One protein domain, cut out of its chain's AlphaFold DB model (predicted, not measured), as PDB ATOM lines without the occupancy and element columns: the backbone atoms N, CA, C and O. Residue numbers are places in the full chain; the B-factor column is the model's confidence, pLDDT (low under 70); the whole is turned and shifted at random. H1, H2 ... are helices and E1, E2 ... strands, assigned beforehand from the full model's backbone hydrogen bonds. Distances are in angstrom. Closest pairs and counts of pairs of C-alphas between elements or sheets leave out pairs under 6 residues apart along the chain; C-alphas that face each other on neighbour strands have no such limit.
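Overview. This is residues 2 to 42 of the 138 residues of the protein "Beta-lactamase domain-containing protein" of Motiliproteus sp. MSK22-1 (UniProt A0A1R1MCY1). A single two-stranded hairpin, E1 and E2, has one short helix, H1, near the end where E1 begins and E2 ends; a free tail, residues 2 to 8, sticks out before H1, and residues 33 to 42 follow E2 with no named element. The 41 printed residues hold H1, E1 and E2 in that order, and under half are in named elements; the class is mixed, helices and strands. The sheet is antiparallel, order E1 - E2. The whole is loose, radius of gyration of the C-alphas 11.9 A, and only just flat, spanning 36 by 27 by 15 A.

Along the chain. H1 is residues 9 to 12, beginning at C-alpha 9 (274.563, 354.853, 299.701). E1, residues 18 to 23, is 17.1 A long. E2, residues 26 to 32, is 17.5 A long and ends at C-alpha 32 (280.724, 346.426, 301.231).

Arrangement. E1 and E2 form a hairpin, antiparallel at 172 degrees; N 19 and O 31, 2.9 A apart, are within hydrogen-bond range. The closest C-alphas of H1 and E2, those of Glu 10 and Leu 31, are 8.0 A apart. H1 is too short for any O i to N i+4 pair; its one O i to N i+3 pair is not within range.

Size, cuts and confidence. The C-alphas farthest apart, of Gln 2 and Thr 42, are 38.4 A apart. The printed part has no cut, and both links are tight. Residues 2 to 7 have pLDDT under 70.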
ATOM      1  N   GLN A   2     268.989 359.335 280.511       28.34
ATOM      2  CA  GLN A   2     269.844 359.697 281.646       28.34
ATOM      3  C   GLN A   2     269.702 358.615 282.719       28.34
ATOM      4  O   GLN A   2     268.591 358.333 283.163       28.34
ATOM      5  N   ALA A   3     270.815 357.977 283.083       40.75
ATOM      6  CA  ALA A   3     270.876 357.140 284.269       40.75
ATOM      7  C   ALA A   3     270.502 358.010 285.478       40.75
ATOM      8  O   ALA A   3     271.058 359.094 285.655       40.75
ATOM      9  N   SER A   4     269.514 357.566 286.257       45.91
ATOM     10  CA  SER A   4     269.141 358.180 287.533       45.91
ATOM     11  C   SER A   4     270.382 358.361 288.414       45.91
ATOM     12  O   SER A   4     271.299 357.539 288.312       45.91
ATOM     13  N   PRO A   5     270.438 359.396 289.276       50.25
ATOM     14  CA  PRO A   5     271.567 359.564 290.175       50.25
ATOM     15  C   PRO A   5     271.648 358.301 291.028       50.25
ATOM     16  O   PRO A   5     270.691 357.948 291.720       50.25
ATOM     17  N   ILE A   6     272.750 357.566 290.894       62.00
ATOM     18  CA  ILE A   6     273.066 356.462 291.791       62.00
ATOM     19  C   ILE A   6     273.122 357.117 293.166       62.00
ATOM     20  O   ILE A   6     274.011 357.927 293.414       62.00
ATOM     21  N   VAL A   7     272.114 356.853 294.001       66.62
ATOM     22  CA  VAL A   7     272.097 357.284 295.400       66.62
ATOM     23  C   VAL A   7     273.446 356.898 295.987       66.62
ATOM     24  O   VAL A   7     273.854 355.736 295.881       66.62
ATOM     25  N   ASP A   8     274.152 357.864 296.564       75.19
ATOM     26  CA  ASP A   8     275.441 357.617 297.190       75.19
ATOM     27  C   ASP A   8     275.195 356.962 298.554       75.19
ATOM     28  O   ASP A   8     275.246 357.582 299.616       75.19
ATOM     29  N   ILE A   9     274.867 355.666 298.516       78.06
ATOM     30  CA  ILE A   9     274.563 354.853 299.701       78.06
ATOM     31  C   ILE A   9     275.754 354.852 300.676       78.06
ATOM     32  O   ILE A   9     275.595 354.641 301.886       78.06
ATOM     33  N   GLU A  10     276.965 355.074 300.167       72.88
ATOM     34  CA  GLU A  10     278.157 355.122 300.991       72.88
ATOM     35  C   GLU A  10     278.143 356.327 301.934       72.88
ATOM     36  O   GLU A  10     278.337 356.137 303.142       72.88
ATOM     37  N   ASN A  11     277.808 357.508 301.415       78.06
ATOM     38  CA  ASN A  11     277.811 358.754 302.176       78.06
ATOM     39  C   ASN A  11     276.476 359.063 302.872       78.06
ATOM     40  O   ASN A  11     276.477 359.602 303.980       78.06
ATOM     41  N   GLU A  12     275.338 358.677 302.292       86.06
ATOM     42  CA  GLU A  12     274.015 358.984 302.857       86.06
ATOM     43  C   GLU A  12     273.619 358.058 304.021       86.06
ATOM     44  O   GLU A  12     272.872 358.459 304.915       86.06
ATOM     45  N   TYR A  13     274.143 356.824 304.058       87.56
ATOM     46  CA  TYR A  13     273.756 355.815 305.054       87.56
ATOM     47  C   TYR A  13     274.966 355.226 305.798       87.56
ATOM     48  O   TYR A  13     275.425 354.115 305.493       87.56
ATOM     49  N   PRO A  14     275.480 355.906 306.840       85.44
ATOM     50  CA  PRO A  14     276.707 355.499 307.534       85.44
ATOM     51  C   PRO A  14     276.591 354.144 308.256       85.44
ATOM     52  O   PRO A  14     277.591 353.458 308.457       85.44
ATOM     53  N   HIS A  15     275.374 353.725 308.616       89.00
ATOM     54  CA  HIS A  15     275.112 352.457 309.311       89.00
ATOM     55  C   HIS A  15     274.794 351.283 308.375       89.00
ATOM     56  O   HIS A  15     274.696 350.142 308.831       89.00
ATOM     57  N   ILE A  16     274.644 351.532 307.070       89.19
ATOM     58  CA  ILE A  16     274.572 350.457 306.084       89.19
ATOM     59  C   ILE A  16     275.989 350.011 305.797       89.19
ATOM     60  O   ILE A  16     276.826 350.785 305.339       89.19
ATOM     61  N   HIS A  17     276.252 348.740 306.058       90.12
ATOM     62  CA  HIS A  17     277.580 348.200 305.849       90.12
ATOM     63  C   HIS A  17     277.710 347.287 304.633       90.12
ATOM     64  O   HIS A  17     278.824 347.038 304.168       90.12
ATOM     65  N   SER A  18     276.602 346.719 304.161       91.19
ATOM     66  CA  SER A  18     276.591 345.831 303.004       91.19
ATOM     67  C   SER A  18     275.250 345.931 302.286       91.19
ATOM     68  O   SER A  18     274.205 345.910 302.939       91.19
ATOM     69  N   THR A  19     275.283 346.032 300.962       91.19
ATOM     70  CA  THR A  19     274.096 346.083 300.101       91.19
ATOM     71  C   THR A  19     274.398 345.349 298.809       91.19
ATOM     72  O   THR A  19     275.431 345.587 298.194       91.19
ATOM     73  N   THR A  20     273.492 344.474 298.387       92.12
ATOM     74  CA  THR A  20     273.547 343.820 297.080       92.12
ATOM     75  C   THR A  20     272.186 343.932 296.411       92.12
ATOM     76  O   THR A  20     271.151 343.874 297.079       92.12
ATOM     77  N   VAL A  21     272.178 344.116 295.094       93.69
ATOM     78  CA  VAL A  21     270.954 344.141 294.288       93.69
ATOM     79  C   VAL A  21     271.105 343.125 293.175       93.69
ATOM     80  O   VAL A  21     272.036 343.199 292.373       93.69
ATOM     81  N   HIS A  22     270.163 342.188 293.126       95.00
ATOM     82  CA  HIS A  22     270.056 341.217 292.049       95.00
ATOM     83  C   HIS A  22     268.841 341.538 291.182       95.00
ATOM     84  O   HIS A  22     267.760 341.823 291.701       95.00
ATOM     85  N   ARG A  23     269.000 341.455 289.862       95.81
ATOM     86  CA  ARG A  23     267.917 341.582 288.885       95.81
ATOM     87  C   ARG A  23     267.959 340.371 287.967       95.81
ATOM     88  O   ARG A  23     268.959 340.144 287.307       95.81
ATOM     89  N   SER A  24     266.871 339.603 287.935       95.50
ATOM     90  CA  SER A  24     266.775 338.384 287.115       95.50
ATOM     91  C   SER A  24     267.882 337.353 287.393       95.50
ATOM     92  O   SER A  24     268.298 336.636 286.495       95.50
ATOM     93  N   GLY A  25     268.358 337.278 288.640       95.12
ATOM     94  CA  GLY A  25     269.471 336.411 289.045       95.12
ATOM     95  C   GLY A  25     270.842 337.092 288.976       95.12
ATOM     96  O   GLY A  25     271.711 336.773 289.787       95.12
ATOM     97  N   ASP A  26     271.001 338.101 288.123       95.00
ATOM     98  CA  ASP A  26     272.275 338.787 287.918       95.00
ATOM     99  C   ASP A  26     272.541 339.843 288.992       95.00
ATOM    100  O   ASP A  26     271.654 340.618 289.362       95.00
ATOM    101  N   LEU A  27     273.780 339.896 289.482       93.31
ATOM    102  CA  LEU A  27     274.239 340.939 290.395       93.31
ATOM    103  C   LEU A  27     274.436 342.243 289.612       93.31
ATOM    104  O   LEU A  27     275.344 342.345 288.791       93.31
ATOM    105  N   VAL A  28     273.603 343.247 289.884       95.06
ATOM    106  CA  VAL A  28     273.658 344.554 289.202       95.06
ATOM    107  C   VAL A  28     274.274 345.654 290.067       95.06
ATOM    108  O   VAL A  28     274.603 346.720 289.553       95.06
ATOM    109  N   PHE A  29     274.434 345.411 291.371       91.00
ATOM    110  CA  PHE A  29     275.082 346.330 292.309       91.00
ATOM    111  C   PHE A  29     275.563 345.588 293.563       91.00
ATOM    112  O   PHE A  29     274.811 344.793 294.133       91.00
ATOM    113  N   GLU A  30     276.772 345.897 294.040       90.94
ATOM    114  CA  GLU A  30     277.273 345.480 295.353       90.94
ATOM    115  C   GLU A  30     278.061 346.601 296.053       90.94
ATOM    116  O   GLU A  30     278.840 347.313 295.429       90.94
ATOM    117  N   LEU A  31     277.880 346.727 297.369       89.44
ATOM    118  CA  LEU A  31     278.618 347.631 298.251       89.44
ATOM    119  C   LEU A  31     278.978 346.888 299.540       89.44
ATOM    120  O   LEU A  31     278.106 346.306 300.186       89.44
ATOM    121  N   TYR A  32     280.242 346.968 299.958       90.69
ATOM    122  CA  TYR A  32     280.724 346.426 301.231       90.69
ATOM    123  C   TYR A  32     281.698 347.401 301.897       90.69
ATOM    124  O   TYR A  32     282.828 347.559 301.445       90.69
ATOM    125  N   LYS A  33     281.304 348.005 303.020       87.62
ATOM    126  CA  LYS A  33     282.174 348.920 303.780       87.62
ATOM    127  C   LYS A  33     283.176 348.142 304.639       87.62
ATOM    128  O   LYS A  33     282.896 347.020 305.048       87.62
ATOM    129  N   ASN A  34     284.328 348.735 304.963       83.94
ATOM    130  CA  ASN A  34     285.237 348.295 306.043       83.94
ATOM    131  C   ASN A  34     285.647 346.797 306.034       83.94
ATOM    132  O   ASN A  34     285.821 346.180 307.094       83.94
ATOM    133  N   GLY A  35     285.758 346.177 304.853       82.88
ATOM    134  CA  GLY A  35     286.117 344.757 304.710       82.88
ATOM    135  C   GLY A  35     285.010 343.789 305.147       82.88
ATOM    136  O   GLY A  35     285.288 342.731 305.714       82.88
ATOM    137  N   TYR A  36     283.744 344.165 304.952       85.62
ATOM    138  CA  TYR A  36     282.588 343.403 305.432       85.62
ATOM    139  C   TYR A  36     282.195 342.221 304.532       85.62
ATOM    140  O   TYR A  36     281.449 341.360 304.989       85.62
ATOM    141  N   LYS A  37     282.723 342.139 303.302       87.88
ATOM    142  CA  LYS A  37     282.344 341.135 302.287       87.88
ATOM    143  C   LYS A  37     282.448 339.685 302.775       87.88
ATOM    144  O   LYS A  37     281.521 338.911 302.582       87.88
ATOM    145  N   ASN A  38     283.528 339.341 303.477       89.31
ATOM    146  CA  ASN A  38     283.830 337.960 303.879       89.31
ATOM    147  C   ASN A  38     283.699 337.729 305.397       89.31
ATOM    148  O   ASN A  38     284.378 336.871 305.956       89.31
ATOM    149  N   LYS A  39     282.875 338.523 306.098       88.69
ATOM    150  CA  LYS A  39     282.702 338.421 307.558       88.69
ATOM    151  C   LYS A  39     281.307 337.923 307.922       88.69
ATOM    152  O   LYS A  39     280.308 338.485 307.483       88.69
ATOM    153  N   VAL A  40     281.240 336.927 308.808       90.56
ATOM    154  CA  VAL A  40     279.975 336.436 309.377       90.56
ATOM    155  C   VAL A  40     279.313 337.521 310.228       90.56
ATOM    156  O   VAL A  40     279.982 338.291 310.924       90.56
ATOM    157  N   ARG A  41     277.977 337.580 310.175       87.44
ATOM    158  CA  ARG A  41     277.167 338.556 310.907       87.44
ATOM    159  C   ARG A  41     275.927 337.955 311.520       87.44
ATOM    160  O   ARG A  41     275.272 337.098 310.940       87.44
ATOM    161  N   THR A  42     275.542 338.525 312.654       90.38
ATOM    162  CA  THR A  42     274.212 338.318 313.210       90.38
ATOM    163  C   THR A  42     273.186 339.014 312.326       90.38
ATOM    164  O   THR A  42     273.108 340.239 312.291       90.38
TER     165      THR A  42